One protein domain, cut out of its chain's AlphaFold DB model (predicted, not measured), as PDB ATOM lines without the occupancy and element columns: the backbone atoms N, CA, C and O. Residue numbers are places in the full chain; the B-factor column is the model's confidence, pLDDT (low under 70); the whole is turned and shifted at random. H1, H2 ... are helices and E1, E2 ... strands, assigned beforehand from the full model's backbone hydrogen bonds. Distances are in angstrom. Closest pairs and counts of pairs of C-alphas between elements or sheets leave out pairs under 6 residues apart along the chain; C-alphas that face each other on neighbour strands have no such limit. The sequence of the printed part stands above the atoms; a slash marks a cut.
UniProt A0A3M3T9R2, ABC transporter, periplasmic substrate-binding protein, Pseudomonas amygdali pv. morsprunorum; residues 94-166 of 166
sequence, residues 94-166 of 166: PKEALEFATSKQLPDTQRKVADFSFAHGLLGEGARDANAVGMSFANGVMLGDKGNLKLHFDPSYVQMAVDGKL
ATOM      1  N   PRO A  94      -4.954  60.355  43.017       96.69
ATOM      2  CA  PRO A  94      -5.794  59.202  43.336       96.69
ATOM      3  C   PRO A  94      -7.162  59.238  42.658       96.69
ATOM      4  O   PRO A  94      -7.632  58.227  42.146       96.69
ATOM      5  N   LYS A  95      -7.786  60.421  42.611       97.25
ATOM      6  CA  LYS A  95      -9.107  60.608  42.010       97.25
ATOM      7  C   LYS A  95      -9.087  60.340  40.507       97.25
ATOM      8  O   LYS A  95      -9.921  59.591  40.018       97.25
ATOM      9  N   GLU A  96      -8.121  60.912  39.796       95.06
ATOM     10  CA  GLU A  96      -7.967  60.716  38.352       95.06
ATOM     11  C   GLU A  96      -7.679  59.245  38.004       95.06
ATOM     12  O   GLU A  96      -8.274  58.694  37.077       95.06
ATOM     13  N   ALA A  97      -6.804  58.589  38.772       95.25
ATOM     14  CA  ALA A  97      -6.507  57.170  38.599       95.25
ATOM     15  C   ALA A  97      -7.743  56.290  38.856       95.25
ATOM     16  O   ALA A  97      -8.008  55.359  38.095       95.25
ATOM     17  N   LEU A  98      -8.531  56.602  39.891       97.19
ATOM     18  CA  LEU A  98      -9.764  55.883  40.210       97.19
ATOM     19  C   LEU A  98     -10.834  56.071  39.126       97.19
ATOM     20  O   LEU A  98     -11.476  55.100  38.723       97.19
ATOM     21  N   GLU A  99     -11.022  57.304  38.644       96.69
ATOM     22  CA  GLU A  99     -11.949  57.619  37.550       96.69
ATOM     23  C   GLU A  99     -11.627  56.780  36.310       96.69
ATOM     24  O   GLU A  99     -12.525  56.178  35.721       96.69
ATOM     25  N   PHE A 100     -10.346  56.657  35.957       94.44
ATOM     26  CA  PHE A 100      -9.922  55.813  34.844       94.44
ATOM     27  C   PHE A 100     -10.115  54.314  35.120       94.44
ATOM     28  O   PHE A 100     -10.736  53.622  34.308       94.44
ATOM     29  N   ALA A 101      -9.660  53.816  36.276       95.25
ATOM     30  CA  ALA A 101      -9.738  52.400  36.651       95.25
ATOM     31  C   ALA A 101     -11.181  51.871  36.770       95.25
ATOM     32  O   ALA A 101     -11.422  50.669  36.648       95.25
ATOM     33  N   THR A 102     -12.146  52.763  37.001       97.06
ATOM     34  CA  THR A 102     -13.577  52.434  37.098       97.06
ATOM     35  C   THR A 102     -14.377  52.789  35.843       97.06
ATOM     36  O   THR A 102     -15.575  52.491  35.765       97.06
ATOM     37  N   SER A 103     -13.730  53.390  34.842       95.75
ATOM     38  CA  SER A 103     -14.365  53.793  33.589       95.75
ATOM     39  C   SER A 103     -14.726  52.594  32.703       95.75
ATOM     40  O   SER A 103     -14.110  51.531  32.756       95.75
ATOM     41  N   LYS A 104     -15.703  52.792  31.808       95.12
ATOM     42  CA  LYS A 104     -16.008  51.831  30.729       95.12
ATOM     43  C   LYS A 104     -14.898  51.750  29.676       95.12
ATOM     44  O   LYS A 104     -14.758  50.718  29.030       95.12
ATOM     45  N   GLN A 105     -14.102  52.813  29.546       93.62
ATOM     46  CA  GLN A 105     -13.010  52.892  28.582       93.62
ATOM     47  C   GLN A 105     -11.977  51.790  28.816       93.62
ATOM     48  O   GLN A 105     -11.503  51.203  27.852       93.62
ATOM     49  N   LEU A 106     -11.660  51.474  30.075       95.06
ATOM     50  CA  LEU A 106     -10.651  50.471  30.395       95.06
ATOM     51  C   LEU A 106     -11.009  49.066  29.852       95.06
ATOM     52  O   LEU A 106     -10.226  48.526  29.068       95.06
ATOM     53  N   PRO A 107     -12.181  48.474  30.165       96.31
ATOM     54  CA  PRO A 107     -12.611  47.230  29.529       96.31
ATOM     55  C   PRO A 107     -12.643  47.296  27.994       96.31
ATOM     56  O   PRO A 107     -12.194  46.358  27.333       96.31
ATOM     57  N   ASP A 108     -13.144  48.388  27.413       95.38
ATOM     58  CA  ASP A 108     -13.251  48.529  25.955       95.38
ATOM     59  C   ASP A 108     -11.872  48.548  25.279       95.38
ATOM     60  O   ASP A 108     -11.666  47.881  24.261       95.38
ATOM     61  N   THR A 109     -10.900  49.237  25.878       94.31
ATOM     62  CA  THR A 109      -9.497  49.205  25.455       94.31
ATOM     63  C   THR A 109      -8.923  47.795  25.549       94.31
ATOM     64  O   THR A 109      -8.355  47.300  24.577       94.31
ATOM     65  N   GLN A 110      -9.083  47.113  26.686       95.56
ATOM     66  CA  GLN A 110      -8.507  45.776  26.852       95.56
ATOM     67  C   GLN A 110      -9.106  44.759  25.876       95.56
ATOM     68  O   GLN A 110      -8.396  43.858  25.428       95.56
ATOM     69  N   ARG A 111     -10.380  44.923  25.492       96.00
ATOM     70  CA  ARG A 111     -10.984  44.142  24.406       96.00
ATOM     71  C   ARG A 111     -10.254  44.371  23.085       96.00
ATOM     72  O   ARG A 111      -9.843  43.398  22.466       96.00
ATOM     73  N   LYS A 112     -10.034  45.630  22.686       95.00
ATOM     74  CA  LYS A 112      -9.289  45.957  21.456       95.00
ATOM     75  C   LYS A 112      -7.888  45.347  21.461       95.00
ATOM     76  O   LYS A 112      -7.464  44.799  20.449       95.00
ATOM     77  N   VAL A 113      -7.187  45.408  22.597       93.94
ATOM     78  CA  VAL A 113      -5.854  44.802  22.753       93.94
ATOM     79  C   VAL A 113      -5.918  43.288  22.565       93.94
ATOM     80  O   VAL A 113      -5.081  42.730  21.856       93.94
ATOM     81  N   ALA A 114      -6.909  42.617  23.156       95.62
ATOM     82  CA  ALA A 114      -7.091  41.176  23.007       95.62
ATOM     83  C   ALA A 114      -7.441  40.782  21.560       95.62
ATOM     84  O   ALA A 114      -6.815  39.875  21.008       95.62
ATOM     85  N   ASP A 115      -8.362  41.510  20.922       96.19
ATOM     86  CA  ASP A 115      -8.759  41.304  19.523       96.19
ATOM     87  C   ASP A 115      -7.568  41.488  18.577       96.19
ATOM     88  O   ASP A 115      -7.288  40.628  17.738       96.19
ATOM     89  N   PHE A 116      -6.815  42.579  18.750       95.00
ATOM     90  CA  PHE A 116      -5.598  42.847  17.991       95.00
ATOM     91  C   PHE A 116      -4.561  41.742  18.196       95.00
ATOM     92  O   PHE A 116      -3.990  41.240  17.226       95.00
ATOM     93  N   SER A 117      -4.334  41.343  19.448       95.06
ATOM     94  CA  SER A 117      -3.356  40.312  19.791       95.06
ATOM     95  C   SER A 117      -3.715  38.974  19.154       95.06
ATOM     96  O   SER A 117      -2.838  38.307  18.613       95.06
ATOM     97  N   PHE A 118      -4.992  38.593  19.156       96.44
ATOM     98  CA  PHE A 118      -5.442  37.374  18.492       96.44
ATOM     99  C   PHE A 118      -5.271  37.451  16.974       96.44
ATOM    100  O   PHE A 118      -4.684  36.547  16.383       96.44
ATOM    101  N   ALA A 119      -5.706  38.553  16.355       96.25
ATOM    102  CA  ALA A 119      -5.605  38.752  14.909       96.25
ATOM    103  C   ALA A 119      -4.159  38.660  14.384       96.25
ATOM    104  O   ALA A 119      -3.950  38.309  13.225       96.25
ATOM    105  N   HIS A 120      -3.171  38.934  15.240       95.69
ATOM    106  CA  HIS A 120      -1.745  38.879  14.911       95.69
ATOM    107  C   HIS A 120      -1.004  37.695  15.560       95.69
ATOM    108  O   HIS A 120       0.224  37.657  15.526       95.69
ATOM    109  N   GLY A 121      -1.714  36.731  16.160       94.19
ATOM    110  CA  GLY A 121      -1.108  35.526  16.747       94.19
ATOM    111  C   GLY A 121      -0.276  35.759  18.018       94.19
ATOM    112  O   GLY A 121       0.525  34.909  18.396       94.19
ATOM    113  N   LEU A 122      -0.458  36.890  18.703       94.81
ATOM    114  CA  LEU A 122       0.304  37.289  19.895       94.81
ATOM    115  C   LEU A 122      -0.209  36.653  21.198       94.81
ATOM    116  O   LEU A 122       0.466  36.729  22.221       94.81
ATOM    117  N   LEU A 123      -1.379  36.005  21.178       92.00
ATOM    118  CA  LEU A 123      -1.931  35.287  22.341       92.00
ATOM    119  C   LEU A 123      -1.356  33.865  22.517       92.00
ATOM    120  O   LEU A 123      -1.758  33.148  23.433       92.00
ATOM    121  N   GLY A 124      -0.405  33.471  21.665       84.31
ATOM    122  CA  GLY A 124       0.240  32.159  21.672       84.31
ATOM    123  C   GLY A 124      -0.492  31.113  20.828       84.31
ATOM    124  O   GLY A 124      -1.670  31.251  20.502       84.31
ATOM    125  N   GLU A 125       0.216  30.032  20.491       79.88
ATOM    126  CA  GLU A 125      -0.228  29.008  19.525       79.88
ATOM    127  C   GLU A 125      -1.516  28.257  19.926       79.88
ATOM    128  O   GLU A 125      -2.152  27.627  19.087       79.88
ATOM    129  N   GLY A 126      -1.922  28.320  21.199       81.50
ATOM    130  CA  GLY A 126      -3.108  27.630  21.725       81.50
ATOM    131  C   GLY A 126      -4.376  28.482  21.844       81.50
ATOM    132  O   GLY A 126      -5.416  27.953  22.246       81.50
ATOM    133  N   ALA A 127      -4.317  29.784  21.546       92.62
ATOM    134  CA  ALA A 127      -5.479  30.663  21.663       92.62
ATOM    135  C   ALA A 127      -6.510  30.344  20.566       92.62
ATOM    136  O   ALA A 127      -6.208  30.409  19.378       92.62
ATOM    137  N   ARG A 128      -7.742  29.997  20.962       91.94
ATOM    138  CA  ARG A 128      -8.835  29.687  20.017       91.94
ATOM    139  C   ARG A 128      -9.518  30.936  19.467       91.94
ATOM    140  O   ARG A 128     -10.031  30.906  18.355       91.94
ATOM    141  N   ASP A 129      -9.546  31.998  20.265       95.94
ATOM    142  CA  ASP A 129     -10.109  33.304  19.940       95.94
ATOM    143  C   ASP A 129      -9.470  34.397  20.825       95.94
ATOM    144  O   ASP A 129      -8.610  34.128  21.672       95.94
ATOM    145  N   ALA A 130      -9.919  35.641  20.648       96.56
ATOM    146  CA  ALA A 130      -9.501  36.785  21.458       96.56
ATOM    147  C   ALA A 130      -9.922  36.698  22.936       96.56
ATOM    148  O   ALA A 130      -9.417  37.449  23.768       96.56
ATOM    149  N   ASN A 131     -10.809  35.768  23.296       96.56
ATOM    150  CA  ASN A 131     -11.268  35.579  24.667       96.56
ATOM    151  C   ASN A 131     -10.353  34.649  25.473       96.56
ATOM    152  O   ASN A 131     -10.637  34.418  26.644       96.56
ATOM    153  N   ALA A 132      -9.256  34.137  24.907       96.06
ATOM    154  CA  ALA A 132      -8.388  33.153  25.562       96.06
ATOM    155  C   ALA A 132      -7.869  33.562  26.960       96.06
ATOM    156  O   ALA A 132      -7.569  32.691  27.778       96.06
ATOM    157  N   VAL A 133      -7.759  34.863  27.253       95.62
ATOM    158  CA  VAL A 133      -7.335  35.391  28.560       95.62
ATOM    159  C   VAL A 133      -8.508  36.070  29.259       95.62
ATOM    160  O   VAL A 133      -9.069  37.040  28.751       95.62
ATOM    161  N   GLY A 134      -8.851  35.596  30.457       97.50
ATOM    162  CA  GLY A 134      -9.852  36.233  31.303       97.50
ATOM    163  C   GLY A 134      -9.318  37.478  32.004       97.50
ATOM    164  O   GLY A 134      -8.200  37.483  32.538       97.50
ATOM    165  N   MET A 135     -10.153  38.513  32.057       98.25
ATOM    166  CA  MET A 135      -9.868  39.789  32.709       98.25
ATOM    167  C   MET A 135     -11.052  40.226  33.573       98.25
ATOM    168  O   MET A 135     -12.207  40.124  33.154       98.25
ATOM    169  N   SER A 136     -10.769  40.738  34.768       98.31
ATOM    170  CA  SER A 136     -11.773  41.321  35.669       98.31
ATOM    171  C   SER A 136     -11.482  42.793  35.918       98.31
ATOM    172  O   SER A 136     -10.320  43.190  35.993       98.31
ATOM    173  N   PHE A 137     -12.545  43.580  36.041       98.25
ATOM    174  CA  PHE A 137     -12.501  45.028  36.194       98.25
ATOM    175  C   PHE A 137     -13.441  45.474  37.319       98.25
ATOM    176  O   PHE A 137     -14.205  44.681  37.881       98.25
ATOM    177  N   ALA A 138     -13.425  46.775  37.609       97.00
ATOM    178  CA  ALA A 138     -14.384  47.411  38.500       97.00
ATOM    179  C   ALA A 138     -15.850  47.120  38.109       97.00
ATOM    180  O   ALA A 138     -16.170  46.767  36.970       97.00
ATOM    181  N   ASN A 139     -16.766  47.315  39.063       94.62
ATOM    182  CA  ASN A 139     -18.215  47.176  38.864       94.62
ATOM    183  C   ASN A 139     -18.660  45.780  38.379       94.62
ATOM    184  O   ASN A 139     -19.704  45.643  37.744       94.62
ATOM    185  N   GLY A 140     -17.865  44.742  38.662       94.75
ATOM    186  CA  GLY A 140     -18.174  43.356  38.298       94.75
ATOM    187  C   GLY A 140     -18.050  43.049  36.803       94.75
ATOM    188  O   GLY A 140     -18.514  41.999  36.357       94.75
ATOM    189  N   VAL A 141     -17.437  43.940  36.017       97.69
ATOM    190  CA  VAL A 141     -17.223  43.714  34.585       97.69
ATOM    191  C   VAL A 141     -16.145  42.647  34.389       97.69
ATOM    192  O   VAL A 141     -15.088  42.676  35.020       97.69
ATOM    193  N   MET A 142     -16.409  41.700  33.489       97.69
ATOM    194  CA  MET A 142     -15.473  40.644  33.104       97.69
ATOM    195  C   MET A 142     -15.429  40.500  31.587       97.69
ATOM    196  O   MET A 142     -16.469  40.574  30.930       97.69
ATOM    197  N   LEU A 143     -14.235  40.250  31.057       97.56
ATOM    198  CA  LEU A 143     -13.973  39.957  29.649       97.56
ATOM    199  C   LEU A 143     -13.193  38.648  29.521       97.56
ATOM    200  O   LEU A 143     -12.486  38.260  30.449       97.56
ATOM    201  N   GLY A 144     -13.300  37.997  28.364       97.06
ATOM    202  CA  GLY A 144     -12.560  36.776  28.064       97.06
ATOM    203  C   GLY A 144     -13.031  35.538  28.834       97.06
ATOM    204  O   GLY A 144     -14.173  35.455  29.300       97.06
ATOM    205  N   ASP A 145     -12.138  34.560  28.948       96.25
ATOM    206  CA  ASP A 145     -12.392  33.255  29.550       96.25
ATOM    207  C   ASP A 145     -12.365  33.313  31.085       96.25
ATOM    208  O   ASP A 145     -11.323  33.472  31.721       96.25
ATOM    209  N   LYS A 146     -13.532  33.102  31.701       95.38
ATOM    210  CA  LYS A 146     -13.689  33.050  33.163       95.38
ATOM    211  C   LYS A 146     -12.942  31.880  33.810       95.38
ATOM    212  O   LYS A 146     -12.566  31.988  34.975       95.38
ATOM    213  N   GLY A 147     -12.736  30.781  33.083       95.50
ATOM    214  CA  GLY A 147     -11.936  29.639  33.530       95.50
ATOM    215  C   GLY A 147     -10.432  29.913  33.495       95.50
ATOM    216  O   GLY A 147      -9.672  29.246  34.195       95.50
ATOM    217  N   ASN A 148     -10.006  30.932  32.744       95.31
ATOM    218  CA  ASN A 148      -8.616  31.340  32.588       95.31
ATOM    219  C   ASN A 148      -8.407  32.813  32.984       95.31
ATOM    220  O   ASN A 148      -7.776  33.586  32.264       95.31
ATOM    221  N   LEU A 149      -8.948  33.216  34.137       96.88
ATOM    222  CA  LEU A 149      -8.808  34.572  34.672       96.88
ATOM    223  C   LEU A 149      -7.350  34.847  35.083       96.88
ATOM    224  O   LEU A 149      -6.821  34.188  35.980       96.88
ATOM    225  N   LYS A 150      -6.692  35.799  34.406       95.56
ATOM    226  CA  LYS A 150      -5.271  36.143  34.631       95.56
ATOM    227  C   LYS A 150      -5.044  37.588  35.034       95.56
ATOM    228  O   LYS A 150      -4.162  37.843  35.848       95.56
ATOM    229  N   LEU A 151      -5.802  38.522  34.458       97.06
ATOM    230  CA  LEU A 151      -5.629  39.945  34.737       97.06
ATOM    231  C   LEU A 151      -6.754  40.452  35.639       97.06
ATOM    232  O   LEU A 151      -7.942  40.220  35.399       97.06
ATOM    233  N   HIS A 152      -6.357  41.162  36.687       97.56
ATOM    234  CA  HIS A 152      -7.253  41.722  37.684       97.56
ATOM    235  C   HIS A 152      -6.987  43.220  37.796       97.56
ATOM    236  O   HIS A 152      -6.011  43.637  38.412       97.56
ATOM    237  N   PHE A 153      -7.858  44.017  37.186       97.00
ATOM    238  CA  PHE A 153      -7.849  45.470  37.299       97.00
ATOM    239  C   PHE A 153      -8.669  45.854  38.534       97.00
ATOM    240  O   PHE A 153      -9.854  46.177  38.438       97.00
ATOM    241  N   ASP A 154      -8.047  45.725  39.706       95.56
ATOM    242  CA  ASP A 154      -8.674  45.995  41.001       95.56
ATOM    243  C   ASP A 154      -8.454  47.462  41.428       95.56
ATOM    244  O   ASP A 154      -7.319  47.845  41.729       95.56
ATOM    245  N   PRO A 155      -9.508  48.300  41.493       96.75
ATOM    246  CA  PRO A 155      -9.379  49.695  41.909       96.75
ATOM    247  C   PRO A 155      -9.269  49.872  43.434       96.75
ATOM    248  O   PRO A 155      -9.147  51.008  43.892       96.75
ATOM    249  N   SER A 156      -9.347  48.803  44.237       97.00
ATOM    250  CA  SER A 156      -9.525  48.886  45.694       97.00
ATOM    251  C   SER A 156      -8.442  49.705  46.409       97.00
ATOM    252  O   SER A 156      -8.764  50.545  47.249       97.00
ATOM    253  N   TYR A 157      -7.171  49.533  46.050       97.62
ATOM    254  CA  TYR A 157      -6.074  50.288  46.665       97.62
ATOM    255  C   TYR A 157      -6.055  51.759  46.234       97.62
ATOM    256  O   TYR A 157      -5.799  52.640  47.055       97.62
ATOM    257  N   VAL A 158      -6.401  52.055  44.979       97.50
ATOM    258  CA  VAL A 158      -6.543  53.443  44.508       97.50
ATOM    259  C   VAL A 158      -7.743  54.117  45.185       97.50
ATOM    260  O   VAL A 158      -7.656  55.280  45.574       97.50
ATOM    261  N   GLN A 159      -8.832  53.382  45.426       98.12
ATOM    262  CA  GLN A 159      -9.953  53.865  46.236       98.12
ATOM    263  C   GLN A 159      -9.507  54.191  47.667       98.12
ATOM    264  O   GLN A 159      -9.871  55.243  48.185       98.12
ATOM    265  N   MET A 160      -8.675  53.351  48.300       98.19
ATOM    266  CA  MET A 160      -8.104  53.673  49.618       98.19
ATOM    267  C   MET A 160      -7.284  54.968  49.586       98.19
ATOM    268  O   MET A 160      -7.340  55.734  50.544       98.19
ATOM    269  N   ALA A 161      -6.566  55.244  48.495       97.94
ATOM    270  CA  ALA A 161      -5.835  56.498  48.316       97.94
ATOM    271  C   ALA A 161      -6.766  57.717  48.225       97.94
ATOM    272  O   ALA A 161      -6.499  58.733  48.865       97.94
ATOM    273  N   VAL A 162      -7.884  57.607  47.499       98.06
ATOM    274  CA  VAL A 162      -8.929  58.650  47.457       98.06
ATOM    275  C   VAL A 162      -9.555  58.872  48.835       98.06
ATOM    276  O   VAL A 162      -9.783  60.012  49.235       98.06
ATOM    277  N   ASP A 163      -9.793  57.790  49.572       97.81
ATOM    278  CA  ASP A 163     -10.406  57.812  50.899       97.81
ATOM    279  C   ASP A 163      -9.452  58.280  52.019       97.81
ATOM    280  O   ASP A 163      -9.893  58.432  53.160       97.81
ATOM    281  N   GLY A 164      -8.153  58.446  51.740       96.25
ATOM    282  CA  GLY A 164      -7.136  58.748  52.755       96.25
ATOM    283  C   GLY A 164      -6.852  57.587  53.722       96.25
ATOM    284  O   GLY A 164      -6.573  57.818  54.896       96.25
ATOM    285  N   LYS A 165      -6.964  56.339  53.250       96.31
ATOM    286  CA  LYS A 165      -6.873  55.091  54.041       96.31
ATOM    287  C   LYS A 165      -5.701  54.171  53.653       96.31
ATOM    288  O   LYS A 165      -5.718  52.988  54.024       96.31
ATOM    289  N   LEU A 166      -4.742  54.662  52.860       91.62
ATOM    290  CA  LEU A 166      -3.534  53.896  52.518       91.62
ATOM    291  C   LEU A 166      -2.774  53.484  53.780       91.62
ATOM    292  O   LEU A 166      -2.624  54.321  54.690       91.62
TER     293      LEU A 166
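What this domain is: This is residues 94 to 166 of the 166 residues of the protein "ABC transporter, periplasmic substrate-binding protein" of Pseudomonas amygdali pv. morsprunorum (UniProt A0A3M3T9R2). The picture is a long, narrow body in which the chain goes out and comes back: H1 and H2 follow one another along one side, and a loop then folds back into a small pair of strands, E1 and E2, and on to H3, which packs on H1 at one end. The loop between the strands pairs briefly with E1, residues 135 to 136 with 142 to 143, antiparallel. The printed part has 73 residues, with three named helices and two named strands in the order H1, H2, E1, E2, H3; the sheet, E1 beside E2, is parallel, and the class is mostly helix. The whole is loose, with a radius of gyration of the C-alphas of 14.2 A, and spans 45 by 21 by 16 A, a rod.

How they stand to each other: Start with H1, residues 94 to 101, and H2, residues 105 to 119: they are close but not clearly touching, with their closest C-alphas, Phe 100 and Leu 106, 7.0 A apart. They run the same way at a steep tilt of 44 degrees. Next find E1, residues 134 to 136, and E2, residues 149 to 152, parallel neighbours at 31 degrees; N 136 and O 151 are within hydrogen-bond range at 2.9 A. H3, residues 156 to 162, touches H1, the closest C-alphas being Pro 94 and Val 162, 5.2 A apart. They run opposite ways at 36 degrees, only just a steep tilt. H2 and H3 are apart. In H1, H2 and H3 every O i to N i+4 pair is within hydrogen-bond range.

Where its parts are: Find C-alpha 94 at (-5.794, 59.202, 43.336); from there H1 runs 10.3 A to C-alpha 101. H2 runs 21.0 A from C-alpha 105 to C-alpha 119 at (-5.605, 38.752, 14.909). E1 measures 7.0 A, E2 7.9 A and H3 9.9 A, ending at C-alpha 162 at (-8.929, 58.650, 47.457).

The domain as a whole: The two C-alphas farthest apart are those of Glu 125 and Gly 164, at 45.1 A. The printed part has no cut, and the links H2 to E1 and E1 to E2 are long. No printed residue is under 70 in pLDDT.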